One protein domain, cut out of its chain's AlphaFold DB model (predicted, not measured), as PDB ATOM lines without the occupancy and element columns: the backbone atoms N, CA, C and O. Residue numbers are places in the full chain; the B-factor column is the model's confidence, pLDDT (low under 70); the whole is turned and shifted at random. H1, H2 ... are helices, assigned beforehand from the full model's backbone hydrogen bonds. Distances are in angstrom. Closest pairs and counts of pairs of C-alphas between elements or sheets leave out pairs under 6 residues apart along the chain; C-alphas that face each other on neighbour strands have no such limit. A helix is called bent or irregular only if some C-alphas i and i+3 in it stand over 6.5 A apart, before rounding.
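AT A GLANCE: This is residues 13 to 207 of the 251 residues of an uncharacterized protein of Salmonella enterica subsp. enterica serovar Reading (UniProt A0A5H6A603). The model is an elongated body of crossing helices built round two side-by-side pairs, H3 with H4 and H6 with H8, where H3 crosses H8 and H5 slants across H3 while touching H4 and H8. Residues 13 to 19 of H1 stick out at one end, and residues 202 to 207, at the far end of H9, stick out at the other. The printed part has 195 residues with nine named helices, H1 to H9 in order, and no named strand; the class is all helix. It is compact, with a radius of gyration of the C-alphas of 18.1 A and spans of 72 by 35 by 32 A.

HOW THE PARTS SIT: H1, residues 13 to 24, and H4, residues 79 to 93, only just touch, with 3 pairs of C-alphas within 8 A, the closest Tyr 24 and Ser 90 at 5.4 A. H2, residues 28 to 31, touches H5, residues 95 to 114; their closest C-alphas, Leu 30 and Ile 102, are 7.6 A apart. H3, residues 37 to 54, touches H4 at a shallow tilt of 16 degrees, the same way, closest at C-alphas Tyr 51 and Ile 93, 6.4 A. The hub is H5, which touches H2, H3, H4 and H8, residues 164 to 179. H5 and H3 run opposite ways at a steep tilt of 47 degrees, with C-alphas Val 43 and Ala 105 closest at 5.6 A. H6, residues 129 to 146, touches H8 at a shallow tilt of 24 degrees, the same way, closest at C-alphas Ile 139 and Val 168, 5.6 A. H7, residues 153 to 161, touches no helix but is near H3 and H8. H9, residues 183 to 205, touches H6, closest at C-alphas Met 193 and Tyr 141, 7.7 A. H1 and H9 are apart. Every O i to N i+4 pair is within hydrogen-bond range in H1, H3, H5, H8 and H9, against 10 of 11 in H4, 12 of 14 in H6 and 4 of 5 in H7; H2 is too short for one.

IN THESE COORDINATES: H1 begins at C-alpha 13, (151.655, 141.262, 81.179). H3 and H6 each measure 25.9 A, H5 28.7 A and H9 33.1 A. H6 is irregular: C-alphas 130 and 133 are 7.8 A apart. H9 ends at C-alpha 205, (129.446, 201.272, 108.411).

THE WHOLE: The C-alphas farthest apart, Tyr 13 and Val 206, are 72.6 A apart. The printed part has no cut. The links H3 to H4 and H5 to H6 are long. The pLDDT is under 70 in residues 56 to 68, 115 to 118 and 147 to 160.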
ATOM      1  N   TYR A  13     152.140 139.894  81.373       70.06
ATOM      2  CA  TYR A  13     151.655 141.262  81.179       70.06
ATOM      3  C   TYR A  13     150.824 141.752  82.374       70.06
ATOM      4  O   TYR A  13     151.064 142.844  82.883       70.06
ATOM      5  N   VAL A  14     149.899 140.931  82.879       71.31
ATOM      6  CA  VAL A  14     149.087 141.232  84.070       71.31
ATOM      7  C   VAL A  14     149.960 141.354  85.316       71.31
ATOM      8  O   VAL A  14     149.730 142.247  86.127       71.31
ATOM      9  N   THR A  15     150.977 140.505  85.463       75.50
ATOM     10  CA  THR A  15     151.937 140.584  86.573       75.50
ATOM     11  C   THR A  15     152.754 141.870  86.498       75.50
ATOM     12  O   THR A  15     152.810 142.598  87.482       75.50
ATOM     13  N   GLY A  16     153.279 142.227  85.323       72.69
ATOM     14  CA  GLY A  16     153.991 143.494  85.126       72.69
ATOM     15  C   GLY A  16     153.107 144.719  85.379       72.69
ATOM     16  O   GLY A  16     153.529 145.659  86.045       72.69
ATOM     17  N   LEU A  17     151.847 144.695  84.929       73.69
ATOM     18  CA  LEU A  17     150.878 145.746  85.250       73.69
ATOM     19  C   LEU A  17     150.582 145.817  86.748       73.69
ATOM     20  O   LEU A  17     150.478 146.915  87.282       73.69
ATOM     21  N   ARG A  18     150.471 144.676  87.438       73.44
ATOM     22  CA  ARG A  18     150.307 144.634  88.898       73.44
ATOM     23  C   ARG A  18     151.527 145.177  89.623       73.44
ATOM     24  O   ARG A  18     151.353 145.889  90.598       73.44
ATOM     25  N   GLU A  19     152.737 144.879  89.170       77.81
ATOM     26  CA  GLU A  19     153.969 145.412  89.757       77.81
ATOM     27  C   GLU A  19     154.073 146.928  89.564       77.81
ATOM     28  O   GLU A  19     154.376 147.645  90.516       77.81
ATOM     29  N   ILE A  20     153.747 147.434  88.370       76.00
ATOM     30  CA  ILE A  20     153.668 148.876  88.090       76.00
ATOM     31  C   ILE A  20     152.585 149.523  88.959       76.00
ATOM     32  O   ILE A  20     152.838 150.533  89.611       76.00
ATOM     33  N   ALA A  21     151.399 148.918  89.019       75.88
ATOM     34  CA  ALA A  21     150.291 149.391  89.836       75.88
ATOM     35  C   ALA A  21     150.668 149.426  91.322       75.88
ATOM     36  O   ALA A  21     150.490 150.440  91.982       75.88
ATOM     37  N   LEU A  22     151.269 148.361  91.851       78.56
ATOM     38  CA  LEU A  22     151.755 148.331  93.227       78.56
ATOM     39  C   LEU A  22     152.813 149.402  93.458       78.56
ATOM     40  O   LEU A  22     152.817 150.005  94.523       78.56
ATOM     41  N   LYS A  23     153.694 149.659  92.490       78.62
ATOM     42  CA  LYS A  23     154.768 150.643  92.627       78.62
ATOM     43  C   LYS A  23     154.268 152.086  92.679       78.62
ATOM     44  O   LYS A  23     154.868 152.866  93.411       78.62
ATOM     45  N   TYR A  24     153.208 152.434  91.950       77.31
ATOM     46  CA  TYR A  24     152.797 153.834  91.765       77.31
ATOM     47  C   TYR A  24     151.407 154.180  92.301       77.31
ATOM     48  O   TYR A  24     151.194 155.330  92.663       77.31
ATOM     49  N   LEU A  25     150.479 153.224  92.408       86.31
ATOM     50  CA  LEU A  25     149.141 153.514  92.921       86.31
ATOM     51  C   LEU A  25     149.171 153.765  94.430       86.31
ATOM     52  O   LEU A  25     149.785 153.023  95.211       86.31
ATOM     53  N   ILE A  26     148.465 154.806  94.850       88.56
ATOM     54  CA  ILE A  26     148.298 155.169  96.247       88.56
ATOM     55  C   ILE A  26     147.258 154.260  96.894       88.56
ATOM     56  O   ILE A  26     146.165 154.021  96.388       88.56
ATOM     57  N   ASN A  27     147.594 153.761  98.082       87.31
ATOM     58  CA  ASN A  27     146.653 153.005  98.892       87.31
ATOM     59  C   ASN A  27     145.576 153.948  99.445       87.31
ATOM     60  O   ASN A  27     145.870 154.780 100.305       87.31
ATOM     61  N   GLU A  28     144.326 153.775  99.013       86.44
ATOM     62  CA  GLU A  28     143.187 154.591  99.456       86.44
ATOM     63  C   GLU A  28     143.016 154.642 100.984       86.44
ATOM     64  O   GLU A  28     142.528 155.638 101.520       86.44
ATOM     65  N   ASN A  29     143.468 153.621 101.721       90.00
ATOM     66  CA  ASN A  29     143.399 153.616 103.185       90.00
ATOM     67  C   ASN A  29     144.222 154.749 103.823       90.00
ATOM     68  O   ASN A  29     143.867 155.223 104.908       90.00
ATOM     69  N   LEU A  30     145.274 155.236 103.149       91.25
ATOM     70  CA  LEU A  30     146.055 156.403 103.585       91.25
ATOM     71  C   LEU A  30     145.226 157.692 103.585       91.25
ATOM     72  O   LEU A  30     145.508 158.611 104.350       91.25
ATOM     73  N   LEU A  31     144.178 157.733 102.766       92.88
ATOM     74  CA  LEU A  31     143.276 158.867 102.587       92.88
ATOM     75  C   LEU A  31     141.974 158.691 103.379       92.88
ATOM     76  O   LEU A  31     141.038 159.469 103.228       92.88
ATOM     77  N   SER A  32     141.906 157.698 104.273       92.75
ATOM     78  CA  SER A  32     140.729 157.434 105.112       92.75
ATOM     79  C   SER A  32     140.302 158.629 105.975       92.75
ATOM     80  O   SER A  32     139.134 158.708 106.362       92.75
ATOM     81  N   TRP A  33     141.213 159.565 106.258       93.75
ATOM     82  CA  TRP A  33     140.952 160.806 106.990       93.75
ATOM     83  C   TRP A  33     140.406 161.940 106.109       93.75
ATOM     84  O   TRP A  33     139.805 162.869 106.639       93.75
ATOM     85  N   CYS A  34     140.558 161.865 104.784       92.25
ATOM     86  CA  CYS A  34     140.031 162.861 103.857       92.25
ATOM     87  C   CYS A  34     138.523 162.647 103.671       92.25
ATOM     88  O   CYS A  34     138.097 161.806 102.875       92.25
ATOM     89  N   LYS A  35     137.697 163.363 104.445       88.38
ATOM     90  CA  LYS A  35     136.233 163.196 104.426       88.38
ATOM     91  C   LYS A  35     135.524 164.165 103.485       88.38
ATOM     92  O   LYS A  35     134.424 163.849 103.034       88.38
ATOM     93  N   GLY A  36     136.131 165.307 103.186       88.06
ATOM     94  CA  GLY A  36     135.565 166.336 102.328       88.06
ATOM     95  C   GLY A  36     136.563 166.934 101.342       88.06
ATOM     96  O   GLY A  36     137.696 166.480 101.177       88.06
ATOM     97  N   GLN A  37     136.096 167.974 100.651       86.75
ATOM     98  CA  GLN A  37     136.859 168.662  99.609       86.75
ATOM     99  C   GLN A  37     138.063 169.411 100.184       86.75
ATOM    100  O   GLN A  37     139.110 169.464  99.551       86.75
ATOM    101  N   ARG A  38     137.935 169.966 101.394       87.56
ATOM    102  CA  ARG A  38     138.979 170.768 102.039       87.56
ATOM    103  C   ARG A  38     140.237 169.934 102.304       87.56
ATOM    104  O   ARG A  38     141.336 170.356 101.957       87.56
ATOM    105  N   GLU A  39     140.063 168.715 102.812       90.75
ATOM    106  CA  GLU A  39     141.145 167.756 103.043       90.75
ATOM    107  C   GLU A  39     141.810 167.324 101.736       90.75
ATOM    108  O   GLU A  39     143.035 167.327 101.639       90.75
ATOM    109  N   MET A  40     141.011 167.001 100.712       90.12
ATOM    110  CA  MET A  40     141.529 166.625  99.390       90.12
ATOM    111  C   MET A  40     142.354 167.756  98.772       90.12
ATOM    112  O   MET A  40     143.449 167.526  98.266       90.12
ATOM    113  N   MET A  41     141.863 168.993  98.859       87.00
ATOM    114  CA  MET A  41     142.574 170.166  98.356       87.00
ATOM    115  C   MET A  41     143.888 170.413  99.094       87.00
ATOM    116  O   MET A  41     144.883 170.755  98.457       87.00
ATOM    117  N   LEU A  42     143.909 170.244 100.420       89.12
ATOM    118  CA  LEU A  42     145.137 170.352 101.205       89.12
ATOM    119  C   LEU A  42     146.168 169.313 100.747       89.12
ATOM    120  O   LEU A  42     147.305 169.681 100.464       89.12
ATOM    121  N   VAL A  43     145.758 168.048 100.599       92.06
ATOM    122  CA  VAL A  43     146.629 166.970 100.102       92.06
ATOM    123  C   VAL A  43     147.183 167.298  98.716       92.06
ATOM    124  O   VAL A  43     148.397 167.236  98.521       92.06
ATOM    125  N   LEU A  44     146.319 167.684  97.770       87.62
ATOM    126  CA  LEU A  44     146.742 168.059  96.418       87.62
ATOM    127  C   LEU A  44     147.780 169.175  96.461       87.62
ATOM    128  O   LEU A  44     148.836 169.051  95.847       87.62
ATOM    129  N   HIS A  45     147.518 170.242  97.217       86.06
ATOM    130  CA  HIS A  45     148.443 171.366  97.299       86.06
ATOM    131  C   HIS A  45     149.801 170.949  97.865       86.06
ATOM    132  O   HIS A  45     150.823 171.297  97.277       86.06
ATOM    133  N   THR A  46     149.834 170.189  98.962       87.88
ATOM    134  CA  THR A  46     151.090 169.736  99.580       87.88
ATOM    135  C   THR A  46     151.914 168.880  98.611       87.88
ATOM    136  O   THR A  46     153.097 169.149  98.398       87.88
ATOM    137  N   VAL A  47     151.282 167.916  97.933       88.75
ATOM    138  CA  VAL A  47     151.945 167.061  96.931       88.75
ATOM    139  C   VAL A  47     152.459 167.885  95.743       88.75
ATOM    140  O   VAL A  47     153.602 167.733  95.309       88.75
ATOM    141  N   MET A  48     151.651 168.814  95.235       82.44
ATOM    142  CA  MET A  48     152.028 169.678  94.110       82.44
ATOM    143  C   MET A  48     153.150 170.655  94.468       82.44
ATOM    144  O   MET A  48     154.019 170.945  93.643       82.44
ATOM    145  N   GLN A  49     153.161 171.161  95.700       81.88
ATOM    146  CA  GLN A  49     154.235 172.008  96.203       81.88
ATOM    147  C   GLN A  49     155.553 171.234  96.240       81.88
ATOM    148  O   GLN A  49     156.581 171.759  95.805       81.88
ATOM    149  N   ARG A  50     155.524 169.968  96.678       85.75
ATOM    150  CA  ARG A  50     156.692 169.084  96.656       85.75
ATOM    151  C   ARG A  50     157.220 168.869  95.242       85.75
ATOM    152  O   ARG A  50     158.417 169.035  95.019       85.75
ATOM    153  N   TYR A  51     156.336 168.596  94.284       81.50
ATOM    154  CA  TYR A  51     156.710 168.514  92.871       81.50
ATOM    155  C   TYR A  51     157.398 169.797  92.387       81.50
ATOM    156  O   TYR A  51     158.487 169.736  91.820       81.50
ATOM    157  N   LYS A  52     156.814 170.974  92.655       78.75
ATOM    158  CA  LYS A  52     157.378 172.270  92.226       78.75
ATOM    159  C   LYS A  52     158.770 172.521  92.815       78.75
ATOM    160  O   LYS A  52     159.612 173.126  92.159       78.75
ATOM    161  N   LEU A  53     159.024 172.061  94.042       80.25
ATOM    162  CA  LEU A  53     160.348 172.147  94.666       80.25
ATOM    163  C   LEU A  53     161.378 171.236  93.986       80.25
ATOM    164  O   LEU A  53     162.551 171.597  93.927       80.25
ATOM    165  N   MET A  54     160.957 170.077  93.472       79.31
ATOM    166  CA  MET A  54     161.832 169.152  92.743       79.31
ATOM    167  C   MET A  54     162.100 169.607  91.301       79.31
ATOM    168  O   MET A  54     163.184 169.356  90.777       79.31
ATOM    169  N   TYR A  55     161.151 170.314  90.683       74.00
ATOM    170  CA  TYR A  55     161.219 170.757  89.288       74.00
ATOM    171  C   TYR A  55     160.962 172.270  89.180       74.00
ATOM    172  O   TYR A  55     159.837 172.725  88.979       74.00
ATOM    173  N   SER A  56     162.029 173.066  89.322       61.91
ATOM    174  CA  SER A  56     161.981 174.538  89.381       61.91
ATOM    175  C   SER A  56     161.667 175.228  88.045       61.91
ATOM    176  O   SER A  56     161.173 176.356  88.037       61.91
ATOM    177  N   THR A  57     161.900 174.553  86.918       60.06
ATOM    178  CA  THR A  57     161.421 174.944  85.587       60.06
ATOM    179  C   THR A  57     160.259 174.034  85.193       60.06
ATOM    180  O   THR A  57     160.497 172.926  84.706       60.06
ATOM    181  N   PRO A  58     158.994 174.458  85.381       53.38
ATOM    182  CA  PRO A  58     157.873 173.676  84.892       53.38
ATOM    183  C   PRO A  58     158.013 173.595  83.374       53.38
ATOM    184  O   PRO A  58     158.026 174.616  82.686       53.38
ATOM    185  N   THR A  59     158.149 172.390  82.825       49.22
ATOM    186  CA  THR A  59     157.844 172.197  81.409       49.22
ATOM    187  C   THR A  59     156.380 172.587  81.271       49.22
ATOM    188  O   THR A  59     155.502 171.934  81.813       49.22
ATOM    189  N   ILE A  60     156.119 173.725  80.633       41.81
ATOM    190  CA  ILE A  60     154.823 174.428  80.632       41.81
ATOM    191  C   ILE A  60     153.653 173.549  80.110       41.81
ATOM    192  O   ILE A  60     152.494 173.918  80.255       41.81
ATOM    193  N   SER A  61     153.934 172.355  79.577       44.09
ATOM    194  CA  SER A  61     152.963 171.352  79.130       44.09
ATOM    195  C   SER A  61     152.708 170.168  80.084       44.09
ATOM    196  O   SER A  61     151.836 169.363  79.779       44.09
ATOM    197  N   SER A  62     153.457 169.989  81.181       45.88
ATOM    198  CA  SER A  62     153.406 168.766  82.017       45.88
ATOM    199  C   SER A  62     152.482 168.854  83.233       45.88
ATOM    200  O   SER A  62     152.341 167.887  83.971       45.88
ATOM    201  N   PHE A  63     151.839 170.004  83.439       49.16
ATOM    202  CA  PHE A  63     150.960 170.252  84.584       49.16
ATOM    203  C   PHE A  63     149.466 170.224  84.234       49.16
ATOM    204  O   PHE A  63     148.625 170.608  85.048       49.16
ATOM    205  N   CYS A  64     149.130 169.787  83.017       48.19
ATOM    206  CA  CYS A  64     147.788 169.311  82.741       48.19
ATOM    207  C   CYS A  64     147.672 167.984  83.479       48.19
ATOM    208  O   CYS A  64     148.191 166.987  82.986       48.19
ATOM    209  N   PHE A  65     147.027 167.967  84.650       53.94
ATOM    210  CA  PHE A  65     146.472 166.708  85.130       53.94
ATOM    211  C   PHE A  65     145.763 166.070  83.937       53.94
ATOM    212  O   PHE A  65     144.975 166.733  83.257       53.94
ATOM    213  N   SER A  66     146.050 164.804  83.657       48.84
ATOM    214  CA  SER A  66     145.298 164.064  82.637       48.84
ATOM    215  C   SER A  66     143.791 164.021  82.953       48.84
ATOM    216  O   SER A  66     142.979 163.665  82.101       48.84
ATOM    217  N   THR A  67     143.425 164.414  84.178       51.59
ATOM    218  CA  THR A  67     142.086 164.430  84.745       51.59
ATOM    219  C   THR A  67     141.741 165.805  85.323       51.59
ATOM    220  O   THR A  67     142.470 166.364  86.142       51.59
ATOM    221  N   ASP A  68     140.593 166.354  84.931       68.56
ATOM    222  CA  ASP A  68     140.023 167.532  85.581       68.56
ATOM    223  C   ASP A  68     139.595 167.157  87.011       68.56
ATOM    224  O   ASP A  68     138.500 166.653  87.248       68.56
ATOM    225  N   VAL A  69     140.486 167.379  87.986       74.62
ATOM    226  CA  VAL A  69     140.237 167.096  89.417       74.62
ATOM    227  C   VAL A  69     139.061 167.912  89.970       74.62
ATOM    228  O   VAL A  69     138.429 167.532  90.959       74.62
ATOM    229  N   PHE A  70     138.753 169.031  89.317       75.19
ATOM    230  CA  PHE A  70     137.652 169.916  89.660       75.19
ATOM    231  C   PHE A  70     136.505 169.724  88.681       75.19
ATOM    232  O   PHE A  70     136.609 170.067  87.506       75.19
ATOM    233  N   ASP A  71     135.379 169.252  89.198       74.88
ATOM    234  CA  ASP A  71     134.124 169.260  88.470       74.88
ATOM    235  C   ASP A  71     133.545 170.679  88.539       74.88
ATOM    236  O   ASP A  71     132.944 171.082  89.540       74.88
ATOM    237  N   CYS A  72     133.777 171.464  87.486       71.12
ATOM    238  CA  CYS A  72     133.334 172.856  87.405       71.12
ATOM    239  C   CYS A  72     131.806 172.996  87.314       71.12
ATOM    240  O   CYS A  72     131.278 174.041  87.691       71.12
ATOM    241  N   GLU A  73     131.089 171.967  86.851       73.00
ATOM    242  CA  GLU A  73     129.621 171.977  86.820       73.00
ATOM    243  C   GLU A  73     129.046 171.774  88.222       73.00
ATOM    244  O   GLU A  73     128.114 172.470  88.632       73.00
ATOM    245  N   LYS A  74     129.622 170.837  88.982       73.75
ATOM    246  CA  LYS A  74     129.188 170.527  90.352       73.75
ATOM    247  C   LYS A  74     129.829 171.419  91.412       73.75
ATOM    248  O   LYS A  74     129.383 171.425  92.559       73.75
ATOM    249  N   GLY A  75     130.862 172.172  91.049       72.75
ATOM    250  CA  GLY A  75     131.584 173.057  91.951       72.75
ATOM    251  C   GLY A  75     132.369 172.313  93.035       72.75
ATOM    252  O   GLY A  75     132.446 172.793  94.170       72.75
ATOM    253  N   CYS A  76     132.871 171.111  92.734       76.12
ATOM    254  CA  CYS A  76     133.464 170.202  93.715       76.12
ATOM    255  C   CYS A  76     134.754 169.533  93.233       76.12
ATOM    256  O   CYS A  76     135.013 169.432  92.038       76.12
ATOM    257  N   VAL A  77     135.529 169.005  94.182       78.31
ATOM    258  CA  VAL A  77     136.629 168.076  93.890       78.31
ATOM    259  C   VAL A  77     136.046 166.689  93.610       78.31
ATOM    260  O   VAL A  77     135.365 166.132  94.477       78.31
ATOM    261  N   ASP A  78     136.298 166.137  92.423       83.81
ATOM    262  CA  ASP A  78     135.905 164.765  92.094       83.81
ATOM    263  C   ASP A  78     136.864 163.770  92.757       83.81
ATOM    264  O   ASP A  78     138.084 163.859  92.613       83.81
ATOM    265  N   LYS A  79     136.316 162.807  93.505       84.69
ATOM    266  CA  LYS A  79     137.127 161.863  94.287       84.69
ATOM    267  C   LYS A  79     137.938 160.918  93.392       84.69
ATOM    268  O   LYS A  79     139.054 160.557  93.758       84.69
ATOM    269  N   THR A  80     137.388 160.505  92.254       84.62
ATOM    270  CA  THR A  80     138.068 159.585  91.333       84.62
ATOM    271  C   THR A  80     139.229 160.302  90.658       84.62
ATOM    272  O   THR A  80     140.349 159.801  90.669       84.62
ATOM    273  N   ALA A  81     138.984 161.508  90.149       82.75
ATOM    274  CA  ALA A  81     140.012 162.355  89.562       82.75
ATOM    275  C   ALA A  81     141.081 162.753  90.595       82.75
ATOM    276  O   ALA A  81     142.263 162.759  90.274       82.75
ATOM    277  N   PHE A  82     140.702 162.997  91.854       87.31
ATOM    278  CA  PHE A  82     141.647 163.216  92.953       87.31
ATOM    279  C   PHE A  82     142.597 162.026  93.163       87.31
ATOM    280  O   PHE A  82     143.802 162.232  93.278       87.31
ATOM    281  N   LEU A  83     142.085 160.792  93.192       88.62
ATOM    282  CA  LEU A  83     142.931 159.600  93.326       88.62
ATOM    283  C   LEU A  83     143.853 159.429  92.115       88.62
ATOM    284  O   LEU A  83     145.059 159.270  92.288       88.62
ATOM    285  N   LEU A  84     143.307 159.570  90.903       85.25
ATOM    286  CA  LEU A  84     144.084 159.495  89.662       85.25
ATOM    287  C   LEU A  84     145.187 160.555  89.610       85.25
ATOM    288  O   LEU A  84     146.293 160.262  89.169       85.25
ATOM    289  N   ALA A  85     144.926 161.761  90.112       84.88
ATOM    290  CA  ALA A  85     145.921 162.817  90.226       84.88
ATOM    291  C   ALA A  85     147.069 162.453  91.182       84.88
ATOM    292  O   ALA A  85     148.223 162.777  90.903       84.88
ATOM    293  N   LEU A  86     146.789 161.775  92.299       88.94
ATOM    294  CA  LEU A  86     147.832 161.314  93.225       88.94
ATOM    295  C   LEU A  86     148.643 160.147  92.655       88.94
ATOM    296  O   LEU A  86     149.865 160.101  92.834       88.94
ATOM    297  N   ASP A  87     147.984 159.238  91.944       88.25
ATOM    298  CA  ASP A  87     148.646 158.154  91.221       88.25
ATOM    299  C   ASP A  87     149.554 158.726  90.128       88.25
ATOM    300  O   ASP A  87     150.729 158.372  90.053       88.25
ATOM    301  N   GLU A  88     149.053 159.689  89.347       84.31
ATOM    302  CA  GLU A  88     149.813 160.417  88.330       84.31
ATOM    303  C   GLU A  88     151.047 161.105  88.944       84.31
ATOM    304  O   GLU A  88     152.165 160.932  88.458       84.31
ATOM    305  N   MET A  89     150.884 161.808  90.070       85.25
ATOM    306  CA  MET A  89     151.997 162.442  90.792       85.25
ATOM    307  C   MET A  89     153.039 161.434  91.288       85.25
ATOM    308  O   MET A  89     154.235 161.737  91.288       85.25
ATOM    309  N   SER A  90     152.619 160.224  91.655       89.12
ATOM    310  CA  SER A  90     153.530 159.166  92.108       89.12
ATOM    311  C   SER A  90     154.479 158.703  91.003       89.12
ATOM    312  O   SER A  90     155.601 158.298  91.304       89.12
ATOM    313  N   PHE A  91     154.098 158.817  89.725       84.25
ATOM    314  CA  PHE A  91     155.020 158.563  88.611       84.25
ATOM    315  C   PHE A  91     156.132 159.610  88.514       84.25
ATOM    316  O   PHE A  91     157.234 159.281  88.075       84.25
ATOM    317  N   TYR A  92     155.864 160.851  88.927       83.12
ATOM    318  CA  TYR A  92     156.815 161.954  88.800       83.12
ATOM    319  C   TYR A  92     157.750 162.093  90.000       83.12
ATOM    320  O   TYR A  92     158.951 162.262  89.810       83.12
ATOM    321  N   ILE A  93     157.220 162.043  91.226       87.38
ATOM    322  CA  ILE A  93     158.007 162.297  92.449       87.38
ATOM    323  C   ILE A  93     158.217 161.062  93.323       87.38
ATOM    324  O   ILE A  93     158.754 161.195  94.416       87.38
ATOM    325  N   ASP A  94     157.855 159.881  92.821       89.19
ATOM    326  CA  ASP A  94     157.834 158.600  93.529       89.19
ATOM    327  C   ASP A  94     156.710 158.451  94.572       89.19
ATOM    328  O   ASP A  94     156.304 159.392  95.263       89.19
ATOM    329  N   ARG A  95     156.206 157.217  94.693       91.31
ATOM    330  CA  ARG A  95     155.088 156.860  95.573       91.31
ATOM    331  C   ARG A  95     155.417 157.122  97.039       91.31
ATOM    332  O   ARG A  95     154.555 157.611  97.764       91.31
ATOM    333  N   GLU A  96     156.631 156.816  97.498       92.06
ATOM    334  CA  GLU A  96     157.000 157.033  98.906       92.06
ATOM    335  C   GLU A  96     156.996 158.524  99.257       92.06
ATOM    336  O   GLU A  96     156.552 158.911 100.341       92.06
ATOM    337  N   CYS A  97     157.402 159.374  98.308       92.25
ATOM    338  CA  CYS A  97     157.334 160.819  98.472       92.25
ATOM    339  C   CYS A  97     155.881 161.292  98.580       92.25
ATOM    340  O   CYS A  97     155.549 161.996  99.531       92.25
ATOM    341  N   VAL A  98     154.995 160.870  97.668       93.00
ATOM    342  CA  VAL A  98     153.563 161.225  97.729       93.00
ATOM    343  C   VAL A  98     152.939 160.770  99.051       93.00
ATOM    344  O   VAL A  98     152.235 161.543  99.697       93.00
ATOM    345  N   GLN A  99     153.236 159.550  99.509       95.12
ATOM    346  CA  GLN A  99     152.747 159.045 100.796       95.12
ATOM    347  C   GLN A  99     153.245 159.883 101.980       95.12
ATOM    348  O   GLN A  99     152.467 160.187 102.886       95.12
ATOM    349  N   SER A 100     154.515 160.292 101.969       94.69
ATOM    350  CA  SER A 100     155.078 161.179 102.991       94.69
ATOM    351  C   SER A 100     154.358 162.531 103.026       94.69
ATOM    352  O   SER A 100     154.008 163.009 104.105       94.69
ATOM    353  N   GLU A 101     154.081 163.126 101.864       93.94
ATOM    354  CA  GLU A 101     153.359 164.401 101.768       93.94
ATOM    355  C   GLU A 101     151.887 164.276 102.207       93.94
ATOM    356  O   GLU A 101     151.378 165.155 102.901       93.94
ATOM    357  N   ILE A 102     151.209 163.158 101.905       95.38
ATOM    358  CA  ILE A 102     149.859 162.864 102.432       95.38
ATOM    359  C   ILE A 102     149.876 162.830 103.966       95.38
ATOM    360  O   ILE A 102     148.978 163.373 104.615       95.38
ATOM    361  N   MET A 103     150.893 162.206 104.564       94.88
ATOM    362  CA  MET A 103     151.022 162.133 106.021       94.88
ATOM    363  C   MET A 103     151.331 163.496 106.649       94.88
ATOM    364  O   MET A 103     150.829 163.788 107.734       94.88
ATOM    365  N   GLU A 104     152.106 164.351 105.984       92.19
ATOM    366  CA  GLU A 104     152.353 165.723 106.447       92.19
ATOM    367  C   GLU A 104     151.092 166.598 106.349       92.19
ATOM    368  O   GLU A 104     150.773 167.344 107.283       92.19
ATOM    369  N   ALA A 105     150.321 166.455 105.267       92.94
ATOM    370  CA  ALA A 105     149.014 167.093 105.125       92.94
ATOM    371  C   ALA A 105     148.055 166.646 106.239       92.94
ATOM    372  O   ALA A 105     147.383 167.486 106.837       92.94
ATOM    373  N   LYS A 106     148.047 165.350 106.585       93.94
ATOM    374  CA  LYS A 106     147.252 164.811 107.698       93.94
ATOM    375  C   LYS A 106     147.626 165.448 109.037       93.94
ATOM    376  O   LYS A 106     146.740 165.904 109.752       93.94
ATOM    377  N   ARG A 107     148.920 165.524 109.365       90.56
ATOM    378  CA  ARG A 107     149.389 166.172 110.607       90.56
ATOM    379  C   ARG A 107     148.968 167.637 110.665       90.56
ATOM    380  O   ARG A 107     148.498 168.108 111.694       90.56
ATOM    381  N   SER A 108     149.114 168.349 109.547       88.75
ATOM    382  CA  SER A 108     148.679 169.745 109.442       88.75
ATOM    383  C   SER A 108     147.169 169.870 109.660       88.75
ATOM    384  O   SER A 108     146.718 170.757 110.379       88.75
ATOM    385  N   TRP A 109     146.389 168.959 109.076       90.38
ATOM    386  CA  TRP A 109     144.939 168.913 109.226       90.38
ATOM    387  C   TRP A 109     144.497 168.669 110.670       90.38
ATOM    388  O   TRP A 109     143.601 169.361 111.143       90.38
ATOM    389  N   GLU A 110     145.136 167.738 111.378       88.50
ATOM    390  CA  GLU A 110     144.857 167.452 112.793       88.50
ATOM    391  C   GLU A 110     145.045 168.713 113.655       88.50
ATOM    392  O   GLU A 110     144.144 169.088 114.403       88.50
ATOM    393  N   VAL A 111     146.139 169.456 113.452       83.31
ATOM    394  CA  VAL A 111     146.380 170.738 114.146       83.31
ATOM    395  C   VAL A 111     145.319 171.788 113.795       83.31
ATOM    396  O   VAL A 111     144.859 172.526 114.667       83.31
ATOM    397  N   ILE A 112     144.916 171.872 112.524       85.25
ATOM    398  CA  ILE A 112     143.889 172.819 112.066       85.25
ATOM    399  C   ILE A 112     142.519 172.498 112.687       85.25
ATOM    400  O   ILE A 112     141.804 173.420 113.087       85.25
ATOM    401  N   GLN A 113     142.150 171.216 112.760       81.44
ATOM    402  CA  GLN A 113     140.867 170.754 113.303       81.44
ATOM    403  C   GLN A 113     140.775 170.942 114.815       81.44
ATOM    404  O   GLN A 113     139.758 171.436 115.303       81.44
ATOM    405  N   ASP A 114     141.840 170.623 115.551       75.50
ATOM    406  CA  ASP A 114     141.851 170.702 117.014       75.50
ATOM    407  C   ASP A 114     141.686 172.139 117.542       75.50
ATOM    408  O   ASP A 114     141.365 172.344 118.715       75.50
ATOM    409  N   MET A 115     141.899 173.163 116.705       64.94
ATOM    410  CA  MET A 115     142.188 174.514 117.201       64.94
ATOM    411  C   MET A 115     141.199 175.611 116.816       64.94
ATOM    412  O   MET A 115     141.433 176.772 117.173       64.94
ATOM    413  N   ALA A 116     140.066 175.296 116.185       57.03
ATOM    414  CA  ALA A 116     139.000 176.283 116.032       57.03
ATOM    415  C   ALA A 116     137.638 175.682 115.660       57.03
ATOM    416  O   ALA A 116     137.417 175.279 114.520       57.03
ATOM    417  N   GLU A 117     136.647 175.835 116.541       61.97
ATOM    418  CA  GLU A 117     135.276 175.988 116.055       61.97
ATOM    419  C   GLU A 117     135.203 177.292 115.240       61.97
ATOM    420  O   GLU A 117     135.286 178.397 115.781       61.97
ATOM    421  N   ASN A 118     135.067 177.172 113.916       68.56
ATOM    422  CA  ASN A 118     134.933 178.291 112.976       68.56
ATOM    423  C   ASN A 118     136.108 179.300 113.040       68.56
ATOM    424  O   ASN A 118     135.973 180.416 113.572       68.56
ATOM    425  N   PRO A 119     137.281 178.950 112.473       75.94
ATOM    426  CA  PRO A 119     138.457 179.827 112.478       75.94
ATOM    427  C   PRO A 119     138.236 181.128 111.699       75.94
ATOM    428  O   PRO A 119     138.836 182.157 112.003       75.94
ATOM    429  N   LEU A 120     137.333 181.107 110.725       83.00
ATOM    430  CA  LEU A 120     136.976 182.252 109.902       83.00
ATOM    431  C   LEU A 120     135.704 182.936 110.440       83.00
ATOM    432  O   LEU A 120     134.955 182.342 111.215       83.00
ATOM    433  N   PRO A 121     135.439 184.210 110.090       76.88
ATOM    434  CA  PRO A 121     134.263 184.950 110.570       76.88
ATOM    435  C   PRO A 121     132.927 184.482 109.953       76.88
ATOM    436  O   PRO A 121     131.918 185.180 110.056       76.88
ATOM    437  N   PHE A 122     132.918 183.321 109.304       82.12
ATOM    438  CA  PHE A 122     131.783 182.694 108.641       82.12
ATOM    439  C   PHE A 122     131.866 181.169 108.812       82.12
ATOM    440  O   PHE A 122     132.946 180.659 109.119       82.12
ATOM    441  N   PRO A 123     130.746 180.442 108.647       79.69
ATOM    442  CA  PRO A 123     130.724 178.989 108.786       79.69
ATOM    443  C   PRO A 123     131.597 178.296 107.741       79.69
ATOM    444  O   PRO A 123     131.795 178.828 106.651       79.69
ATOM    445  N   GLU A 124     132.041 177.078 108.044       74.44
ATOM    446  CA  GLU A 124     132.827 176.253 107.117       74.44
ATOM    447  C   GLU A 124     131.978 175.518 106.082       74.44
ATOM    448  O   GLU A 124     132.316 175.477 104.905       74.44
ATOM    449  N   LYS A 125     130.869 174.924 106.528       72.81
ATOM    450  CA  LYS A 125     130.193 173.854 105.782       72.81
ATOM    451  C   LYS A 125     129.192 174.332 104.736       72.81
ATOM    452  O   LYS A 125     128.626 173.512 104.020       72.81
ATOM    453  N   THR A 126     128.867 175.620 104.699       76.56
ATOM    454  CA  THR A 126     127.752 176.091 103.870       76.56
ATOM    455  C   THR A 126     128.026 177.460 103.303       76.56
ATOM    456  O   THR A 126     128.145 178.435 104.051       76.56
ATOM    457  N   TYR A 127     128.097 177.524 101.977       81.06
ATOM    458  CA  TYR A 127     128.222 178.786 101.283       81.06
ATOM    459  C   TYR A 127     126.962 179.602 101.542       81.06
ATOM    460  O   TYR A 127     125.835 179.117 101.461       81.06
ATOM    461  N   SER A 128     127.161 180.878 101.827       84.38
ATOM    462  CA  SER A 128     126.073 181.837 101.927       84.38
ATOM    463  C   SER A 128     126.483 183.150 101.289       84.38
ATOM    464  O   SER A 128     127.528 183.713 101.626       84.38
ATOM    465  N   ALA A 129     125.619 183.653 100.405       86.44
ATOM    466  CA  ALA A 129     125.787 184.939  99.735       86.44
ATOM    467  C   ALA A 129     125.898 186.109 100.731       86.44
ATOM    468  O   ALA A 129     126.547 187.107 100.431       86.44
ATOM    469  N   LYS A 130     125.350 185.955 101.947       88.12
ATOM    470  CA  LYS A 130     125.487 186.921 103.051       88.12
ATOM    471  C   LYS A 130     126.948 187.240 103.383       88.12
ATOM    472  O   LYS A 130     127.245 188.351 103.806       88.12
ATOM    473  N   TYR A 131     127.844 186.271 103.214       88.31
ATOM    474  CA  TYR A 131     129.260 186.398 103.557       88.31
ATOM    475  C   TYR A 131     130.144 186.657 102.332       88.31
ATOM    476  O   TYR A 131     131.362 186.593 102.455       88.31
ATOM    477  N   LYS A 132     129.575 186.974 101.158       88.50
ATOM    478  CA  LYS A 132     130.348 187.197  99.923       88.50
ATOM    479  C   LYS A 132     131.498 188.187 100.131       88.50
ATOM    480  O   LYS A 132     132.650 187.865  99.852       88.50
ATOM    481  N   ASP A 133     131.203 189.344 100.718       89.38
ATOM    482  CA  ASP A 133     132.216 190.364 101.013       89.38
ATOM    483  C   ASP A 133     133.238 189.896 102.056       89.38
ATOM    484  O   ASP A 133     134.401 190.297 102.018       89.38
ATOM    485  N   ASP A 134     132.822 189.034 102.988       90.31
ATOM    486  CA  ASP A 134     133.717 188.439 103.978       90.31
ATOM    487  C   ASP A 134     134.694 187.447 103.338       90.31
ATOM    488  O   ASP A 134     135.873 187.467 103.697       90.31
ATOM    489  N   TYR A 135     134.252 186.644 102.362       89.75
ATOM    490  CA  TYR A 135     135.134 185.745 101.613       89.75
ATOM    491  C   TYR A 135     136.186 186.536 100.831       89.75
ATOM    492  O   TYR A 135     137.385 186.308 100.998       89.75
ATOM    493  N   PHE A 136     135.763 187.529 100.039       88.06
ATOM    494  CA  PHE A 136     136.690 188.364  99.263       88.06
ATOM    495  C   PHE A 136     137.682 189.111 100.148       88.06
ATOM    496  O   PHE A 136     138.865 189.210  99.814       88.06
ATOM    497  N   TRP A 137     137.220 189.640 101.282       92.31
ATOM    498  CA  TRP A 137     138.099 190.289 102.242       92.31
ATOM    499  C   TRP A 137     139.124 189.309 102.822       92.31
ATOM    500  O   TRP A 137     140.302 189.654 102.912       92.31
ATOM    501  N   ALA A 138     138.699 188.102 103.200       90.12
ATOM    502  CA  ALA A 138     139.576 187.119 103.825       90.12
ATOM    503  C   ALA A 138     140.648 186.610 102.854       90.12
ATOM    504  O   ALA A 138     141.809 186.535 103.246       90.12
ATOM    505  N   ILE A 139     140.295 186.370 101.583       86.38
ATOM    506  CA  ILE A 139     141.261 186.053 100.516       86.38
ATOM    507  C   ILE A 139     142.334 187.142 100.446       86.38
ATOM    508  O   ILE A 139     143.514 186.857 100.630       86.38
ATOM    509  N   LYS A 140     141.923 188.411 100.303       87.75
ATOM    510  CA  LYS A 140     142.857 189.547 100.234       87.75
ATOM    511  C   LYS A 140     143.714 189.691 101.490       87.75
ATOM    512  O   LYS A 140     144.871 190.091 101.402       87.75
ATOM    513  N   TYR A 141     143.147 189.421 102.665       88.62
ATOM    514  CA  TYR A 141     143.884 189.484 103.922       88.62
ATOM    515  C   TYR A 141     144.978 188.415 103.973       88.62
ATOM    516  O   TYR A 141     146.117 188.743 104.299       88.62
ATOM    517  N   ILE A 142     144.646 187.165 103.636       85.69
ATOM    518  CA  ILE A 142     145.608 186.055 103.619       85.69
ATOM    519  C   ILE A 142     146.694 186.326 102.576       85.69
ATOM    520  O   ILE A 142     147.873 186.274 102.918       85.69
ATOM    521  N   ASP A 143     146.315 186.725 101.359       82.12
ATOM    522  CA  ASP A 143     147.256 187.040 100.276       82.12
ATOM    523  C   ASP A 143     148.223 188.164 100.675       82.12
ATOM    524  O   ASP A 143     149.432 188.049 100.490       82.12
ATOM    525  N   LYS A 144     147.721 189.219 101.330       84.12
ATOM    526  CA  LYS A 144     148.561 190.316 101.835       84.12
ATOM    527  C   LYS A 144     149.573 189.856 102.888       84.12
ATOM    528  O   LYS A 144     150.663 190.417 102.968       84.12
ATOM    529  N   VAL A 145     149.202 188.907 103.745       79.12
ATOM    530  CA  VAL A 145     150.075 188.410 104.822       79.12
ATOM    531  C   VAL A 145     151.082 187.378 104.299       79.12
ATOM    532  O   VAL A 145     152.177 187.263 104.849       79.12
ATOM    533  N   TYR A 146     150.721 186.625 103.262       70.00
ATOM    534  CA  TYR A 146     151.474 185.466 102.782       70.00
ATOM    535  C   TYR A 146     152.327 185.744 101.532       70.00
ATOM    536  O   TYR A 146     153.346 185.080 101.354       70.00
ATOM    537  N   GLY A 147     151.980 186.764 100.738       63.19
ATOM    538  CA  GLY A 147     152.600 187.054  99.443       63.19
ATOM    539  C   GLY A 147     151.961 186.250  98.303       63.19
ATOM    540  O   GLY A 147     151.502 185.128  98.501       63.19
ATOM    541  N   GLU A 148     151.914 186.829  97.101       56.88
ATOM    542  CA  GLU A 148     151.237 186.250  95.924       56.88
ATOM    543  C   GLU A 148     152.008 185.074  95.270       56.88
ATOM    544  O   GLU A 148     151.452 184.346  94.452       56.88
ATOM    545  N   ASP A 149     153.272 184.842  95.647       49.88
ATOM    546  CA  ASP A 149     154.217 183.960  94.926       49.88
ATOM    547  C   ASP A 149     154.012 182.440  95.115       49.88
ATOM    548  O   ASP A 149     154.705 181.617  94.505       49.88
ATOM    549  N   ILE A 150     153.040 182.035  95.934       51.75
ATOM    550  CA  ILE A 150     152.725 180.619  96.220       51.75
ATOM    551  C   ILE A 150     151.366 180.233  95.604       51.75
ATOM    552  O   ILE A 150     150.745 179.251  95.983       51.75
ATOM    553  N   VAL A 151     150.885 180.987  94.611       51.62
ATOM    554  CA  VAL A 151     149.715 180.591  93.813       51.62
ATOM    555  C   VAL A 151     150.123 179.418  92.916       51.62
ATOM    556  O   VAL A 151     150.758 179.600  91.871       51.62
ATOM    557  N   LEU A 152     149.799 178.192  93.329       57.25
ATOM    558  CA  LEU A 152     149.925 177.015  92.464       57.25
ATOM    559  C   LEU A 152     148.866 177.093  91.351       57.25
ATOM    560  O   LEU A 152     147.864 177.792  91.474       57.25
ATOM    561  N   HIS A 153     149.045 176.362  90.244       54.53
ATOM    562  CA  HIS A 153     148.022 176.298  89.185       54.53
ATOM    563  C   HIS A 153     146.645 175.872  89.724       54.53
ATOM    564  O   HIS A 153     145.626 176.360  89.232       54.53
ATOM    565  N   ILE A 154     146.629 175.057  90.788       55.38
ATOM    566  CA  ILE A 154     145.414 174.679  91.509       55.38
ATOM    567  C   ILE A 154     144.659 175.907  92.014       55.38
ATOM    568  O   ILE A 154     143.457 175.959  91.850       55.38
ATOM    569  N   ASP A 155     145.334 176.957  92.486       55.41
ATOM    570  CA  ASP A 155     144.689 178.185  92.951       55.41
ATOM    571  C   ASP A 155     144.019 178.961  91.812       55.41
ATOM    572  O   ASP A 155     142.985 179.590  92.021       55.41
ATOM    573  N   LYS A 156     144.556 178.896  90.588       58.75
ATOM    574  CA  LYS A 156     143.923 179.506  89.407       58.75
ATOM    575  C   LYS A 156     142.692 178.720  88.950       58.75
ATOM    576  O   LYS A 156     141.684 179.344  88.634       58.75
ATOM    577  N   ILE A 157     142.755 177.387  88.961       55.84
ATOM    578  CA  ILE A 157     141.624 176.500  88.627       55.84
ATOM    579  C   ILE A 157     140.540 176.591  89.716       55.84
ATOM    580  O   ILE A 157     139.357 176.772  89.419       55.84
ATOM    581  N   ASN A 158     140.961 176.622  90.982       56.03
ATOM    582  CA  ASN A 158     140.121 176.860  92.150       56.03
ATOM    583  C   ASN A 158     139.312 178.156  92.005       56.03
ATOM    584  O   ASN A 158     138.143 178.212  92.370       56.03
ATOM    585  N   ASN A 159     139.909 179.214  91.453       60.50
ATOM    586  CA  ASN A 159     139.224 180.497  91.306       60.50
ATOM    587  C   ASN A 159     138.028 180.463  90.344       60.50
ATOM    588  O   ASN A 159     137.166 181.332  90.465       60.50
ATOM    589  N   ALA A 160     137.980 179.509  89.410       64.06
ATOM    590  CA  ALA A 160     136.894 179.387  88.439       64.06
ATOM    591  C   ALA A 160     135.840 178.344  88.845       64.06
ATOM    592  O   ALA A 160     134.664 178.541  88.556       64.06
ATOM    593  N   CYS A 161     136.253 177.261  89.512       71.19
ATOM    594  CA  CYS A 161     135.422 176.062  89.653       71.19
ATOM    595  C   CYS A 161     134.976 175.736  91.083       71.19
ATOM    596  O   CYS A 161     134.204 174.806  91.256       71.19
ATOM    597  N   ILE A 162     135.413 176.467  92.117       76.94
ATOM    598  CA  ILE A 162     134.952 176.228  93.496       76.94
ATOM    599  C   ILE A 162     134.435 177.496  94.175       76.94
ATOM    600  O   ILE A 162     134.793 178.621  93.822       76.94
ATOM    601  N   SER A 163     133.582 177.311  95.186       82.00
ATOM    602  CA  SER A 163     132.973 178.426  95.917       82.00
ATOM    603  C   SER A 163     134.013 179.312  96.615       82.00
ATOM    604  O   SER A 163     135.019 178.828  97.136       82.00
ATOM    605  N   ASP A 164     133.728 180.615  96.719       85.06
ATOM    606  CA  ASP A 164     134.590 181.570  97.434       85.06
ATOM    607  C   ASP A 164     134.868 181.150  98.883       85.06
ATOM    608  O   ASP A 164     135.965 181.373  99.392       85.06
ATOM    609  N   GLN A 165     133.902 180.501  99.537       86.31
ATOM    610  CA  GLN A 165     134.079 179.939 100.874       86.31
ATOM    611  C   GLN A 165     135.193 178.893 100.887       86.31
ATOM    612  O   GLN A 165     136.143 179.026 101.659       86.31
ATOM    613  N   LEU A 166     135.092 177.874 100.028       83.50
ATOM    614  CA  LEU A 166     136.079 176.801  99.967       83.50
ATOM    615  C   LEU A 166     137.459 177.344  99.584       83.50
ATOM    616  O   LEU A 166     138.457 176.935 100.170       83.50
ATOM    617  N   ARG A 167     137.516 178.339  98.689       83.94
ATOM    618  CA  ARG A 167     138.758 179.045  98.336       83.94
ATOM    619  C   ARG A 167     139.419 179.692  99.548       83.94
ATOM    620  O   ARG A 167     140.636 179.590  99.699       83.94
ATOM    621  N   VAL A 168     138.649 180.358 100.413       87.38
ATOM    622  CA  VAL A 168     139.222 180.976 101.618       87.38
ATOM    623  C   VAL A 168     139.753 179.910 102.564       87.38
ATOM    624  O   VAL A 168     140.869 180.052 103.057       87.38
ATOM    625  N   TYR A 169     138.977 178.854 102.813       87.50
ATOM    626  CA  TYR A 169     139.399 177.772 103.700       87.50
ATOM    627  C   TYR A 169     140.646 177.066 103.182       87.50
ATOM    628  O   TYR A 169     141.581 176.873 103.944       87.50
ATOM    629  N   HIS A 170     140.723 176.805 101.881       85.12
ATOM    630  CA  HIS A 170     141.918 176.250 101.265       85.12
ATOM    631  C   HIS A 170     143.152 177.137 101.481       85.12
ATOM    632  O   HIS A 170     144.177 176.663 101.963       85.12
ATOM    633  N   LYS A 171     143.046 178.443 101.195       85.25
ATOM    634  CA  LYS A 171     144.137 179.406 101.438       85.25
ATOM    635  C   LYS A 171     144.534 179.467 102.910       85.25
ATOM    636  O   LYS A 171     145.716 179.570 103.223       85.25
ATOM    637  N   TYR A 172     143.547 179.419 103.798       86.69
ATOM    638  CA  TYR A 172     143.752 179.343 105.237       86.69
ATOM    639  C   TYR A 172     144.560 178.081 105.584       86.69
ATOM    640  O   TYR A 172     145.594 178.198 106.228       86.69
ATOM    641  N   ASP A 173     144.182 176.908 105.080       87.56
ATOM    642  CA  ASP A 173     144.872 175.642 105.369       87.56
ATOM    643  C   ASP A 173     146.317 175.625 104.874       87.56
ATOM    644  O   ASP A 173     147.223 175.267 105.628       87.56
ATOM    645  N   ILE A 174     146.542 176.070 103.634       84.38
ATOM    646  CA  ILE A 174     147.879 176.174 103.029       84.38
ATOM    647  C   ILE A 174     148.778 177.099 103.842       84.38
ATOM    648  O   ILE A 174     149.962 176.816 104.051       84.38
ATOM    649  N   TYR A 175     148.226 178.231 104.284       82.31
ATOM    650  CA  TYR A 175     148.970 179.213 105.057       82.31
ATOM    651  C   TYR A 175     149.575 178.579 106.314       82.31
ATOM    652  O   TYR A 175     150.761 178.785 106.591       82.31
ATOM    653  N   PHE A 176     148.801 177.766 107.040       80.38
ATOM    654  CA  PHE A 176     149.300 177.104 108.247       80.38
ATOM    655  C   PHE A 176     150.214 175.938 107.954       80.38
ATOM    656  O   PHE A 176     151.275 175.855 108.578       80.38
ATOM    657  N   SER A 177     149.838 175.079 107.006       81.81
ATOM    658  CA  SER A 177     150.649 173.911 106.664       81.81
ATOM    659  C   SER A 177     152.043 174.334 106.197       81.81
ATOM    660  O   SER A 177     153.046 173.809 106.676       81.81
ATOM    661  N   THR A 178     152.143 175.380 105.371       77.06
ATOM    662  CA  THR A 178     153.438 175.858 104.859       77.06
ATOM    663  C   THR A 178     154.289 176.522 105.936       77.06
ATOM    664  O   THR A 178     155.510 176.367 105.956       77.06
ATOM    665  N   ARG A 179     153.677 177.312 106.824       73.62
ATOM    666  CA  ARG A 179     154.418 178.053 107.856       73.62
ATOM    667  C   ARG A 179     154.822 177.181 109.041       73.62
ATOM    668  O   ARG A 179     155.588 177.668 109.868       73.62
ATOM    669  N   LYS A 180     154.329 175.937 109.118       72.44
ATOM    670  CA  LYS A 180     154.532 175.022 110.253       72.44
ATOM    671  C   LYS A 180     154.263 175.718 111.589       72.44
ATOM    672  O   LYS A 180     155.018 175.567 112.547       72.44
ATOM    673  N   MET A 181     153.213 176.543 111.607       73.00
ATOM    674  CA  MET A 181     152.858 177.332 112.779       73.00
ATOM    675  C   MET A 181     152.480 176.412 113.928       73.00
ATOM    676  O   MET A 181     151.758 175.434 113.739       73.00
ATOM    677  N   ASN A 182     152.922 176.769 115.128       77.94
ATOM    678  CA  ASN A 182     152.396 176.132 116.325       77.94
ATOM    679  C   ASN A 182     150.998 176.678 116.668       77.94
ATOM    680  O   ASN A 182     150.538 177.700 116.148       77.94
ATOM    681  N   GLU A 183     150.339 176.009 117.608       78.44
ATOM    682  CA  GLU A 183     149.009 176.363 118.107       78.44
ATOM    683  C   GLU A 183     148.838 177.842 118.478       78.44
ATOM    684  O   GLU A 183     147.822 178.471 118.170       78.44
ATOM    685  N   SER A 184     149.827 178.416 119.163       82.94
ATOM    686  CA  SER A 184     149.732 179.783 119.675       82.94
ATOM    687  C   SER A 184     149.799 180.808 118.545       82.94
ATOM    688  O   SER A 184     149.062 181.798 118.556       82.94
ATOM    689  N   GLU A 185     150.641 180.559 117.543       82.81
ATOM    690  CA  GLU A 185     150.765 181.398 116.348       82.81
ATOM    691  C   GLU A 185     149.482 181.365 115.509       82.81
ATOM    692  O   GLU A 185     148.980 182.418 115.102       82.81
ATOM    693  N   LEU A 186     148.903 180.173 115.337       79.25
ATOM    694  CA  LEU A 186     147.623 179.949 114.666       79.25
ATOM    695  C   LEU A 186     146.483 180.725 115.344       79.25
ATOM    696  O   LEU A 186     145.774 181.506 114.697       79.25
ATOM    697  N   LYS A 187     146.329 180.570 116.665       82.69
ATOM    698  CA  LYS A 187     145.304 181.289 117.444       82.69
ATOM    699  C   LYS A 187     145.479 182.798 117.335       82.69
ATOM    700  O   LYS A 187     144.507 183.527 117.116       82.69
ATOM    701  N   LEU A 188     146.715 183.281 117.441       86.81
ATOM    702  CA  LEU A 188     147.021 184.702 117.319       86.81
ATOM    703  C   LEU A 188     146.666 185.241 115.928       86.81
ATOM    704  O   LEU A 188     146.104 186.336 115.826       86.81
ATOM    705  N   PHE A 189     146.947 184.484 114.868       86.50
ATOM    706  CA  PHE A 189     146.551 184.838 113.509       86.50
ATOM    707  C   PHE A 189     145.029 184.957 113.379       86.50
ATOM    708  O   PHE A 189     144.534 185.991 112.925       86.50
ATOM    709  N   VAL A 190     144.275 183.954 113.843       86.06
ATOM    710  CA  VAL A 190     142.801 183.956 113.797       86.06
ATOM    711  C   VAL A 190     142.223 185.157 114.552       86.06
ATOM    712  O   VAL A 190     141.360 185.869 114.029       86.06
ATOM    713  N   VAL A 191     142.731 185.445 115.754       87.81
ATOM    714  CA  VAL A 191     142.312 186.608 116.554       87.81
ATOM    715  C   VAL A 191     142.581 187.918 115.808       87.81
ATOM    716  O   VAL A 191     141.706 188.788 115.741       87.81
ATOM    717  N   ARG A 192     143.767 188.068 115.206       89.62
ATOM    718  CA  ARG A 192     144.142 189.261 114.425       89.62
ATOM    719  C   ARG A 192     143.267 189.429 113.190       89.62
ATOM    720  O   ARG A 192     142.812 190.546 112.927       89.62
ATOM    721  N   MET A 193     142.988 188.345 112.472       88.94
ATOM    722  CA  MET A 193     142.113 188.352 111.305       88.94
ATOM    723  C   MET A 193     140.699 188.803 111.695       88.94
ATOM    724  O   MET A 193     140.212 189.804 111.166       88.94
ATOM    725  N   LYS A 194     140.069 188.148 112.681       89.19
ATOM    726  CA  LYS A 194     138.715 188.501 113.154       89.19
ATOM    727  C   LYS A 194     138.642 189.957 113.615       89.19
ATOM    728  O   LYS A 194     137.750 190.694 113.195       89.19
ATOM    729  N   LYS A 195     139.621 190.413 114.404       90.88
ATOM    730  CA  LYS A 195     139.700 191.807 114.870       90.88
ATOM    731  C   LYS A 195     139.810 192.797 113.708       90.88
ATOM    732  O   LYS A 195     139.104 193.804 113.701       90.88
ATOM    733  N   THR A 196     140.656 192.505 112.720       92.38
ATOM    734  CA  THR A 196     140.835 193.370 111.544       92.38
ATOM    735  C   THR A 196     139.552 193.445 110.718       92.38
ATOM    736  O   THR A 196     139.155 194.536 110.311       92.38
ATOM    737  N   ARG A 197     138.841 192.323 110.523       91.94
ATOM    738  CA  ARG A 197     137.559 192.339 109.803       91.94
ATOM    739  C   ARG A 197     136.508 193.159 110.533       91.94
ATOM    740  O   ARG A 197     135.854 193.981 109.897       91.94
ATOM    741  N   SER A 198     136.370 192.991 111.846       90.00
ATOM    742  CA  SER A 198     135.424 193.782 112.644       90.00
ATOM    743  C   SER A 198     135.713 195.281 112.552       90.00
ATOM    744  O   SER A 198     134.794 196.079 112.395       90.00
ATOM    745  N   GLN A 199     136.990 195.671 112.572       90.31
ATOM    746  CA  GLN A 199     137.389 197.067 112.374       90.31
ATOM    747  C   GLN A 199     137.075 197.571 110.961       90.31
ATOM    748  O   GLN A 199     136.606 198.699 110.819       90.31
ATOM    749  N   ASN A 200     137.291 196.756 109.926       90.44
ATOM    750  CA  ASN A 200     136.939 197.122 108.554       90.44
ATOM    751  C   ASN A 200     135.426 197.287 108.382       90.44
ATOM    752  O   ASN A 200     135.005 198.315 107.864       90.44
ATOM    753  N   LYS A 201     134.616 196.356 108.902       89.56
ATOM    754  CA  LYS A 201     133.148 196.470 108.890       89.56
ATOM    755  C   LYS A 201     132.671 197.725 109.613       89.56
ATOM    756  O   LYS A 201     131.794 198.425 109.119       89.56
ATOM    757  N   TYR A 202     133.278 198.044 110.758       88.50
ATOM    758  CA  TYR A 202     132.973 199.283 111.466       88.50
ATOM    759  C   TYR A 202     133.282 200.509 110.599       88.50
ATOM    760  O   TYR A 202     132.404 201.346 110.411       88.50
ATOM    761  N   ARG A 203     134.483 200.587 110.007       86.75
ATOM    762  CA  ARG A 203     134.880 201.688 109.109       86.75
ATOM    763  C   ARG A 203     133.949 201.825 107.904       86.75
ATOM    764  O   ARG A 203     133.585 202.941 107.561       86.75
ATOM    765  N   GLU A 204     133.548 200.712 107.297       87.25
ATOM    766  CA  GLU A 204     132.571 200.679 106.202       87.25
ATOM    767  C   GLU A 204     131.208 201.222 106.667       87.25
ATOM    768  O   GLU A 204     130.637 202.079 106.000       87.25
ATOM    769  N   SER A 205     130.735 200.825 107.854       84.69
ATOM    770  CA  SER A 205     129.446 201.272 108.411       84.69
ATOM    771  C   SER A 205     129.382 202.761 108.787       84.69
ATOM    772  O   SER A 205     128.291 203.315 108.945       84.69
ATOM    773  N   VAL A 206     130.540 203.411 108.946       86.44
ATOM    774  CA  VAL A 206     130.656 204.834 109.308       86.44
ATOM    775  C   VAL A 206     131.271 205.689 108.199       86.44
ATOM    776  O   VAL A 206     131.519 206.866 108.434       86.44
ATOM    777  N   LYS A 207     131.514 205.138 107.002       85.81
ATOM    778  CA  LYS A 207     132.235 205.820 105.911       85.81
ATOM    779  C   LYS A 207     131.621 207.173 105.536       85.81
ATOM    780  O   LYS A 207     132.356 208.134 105.338       85.81
TER     781      LYS A 207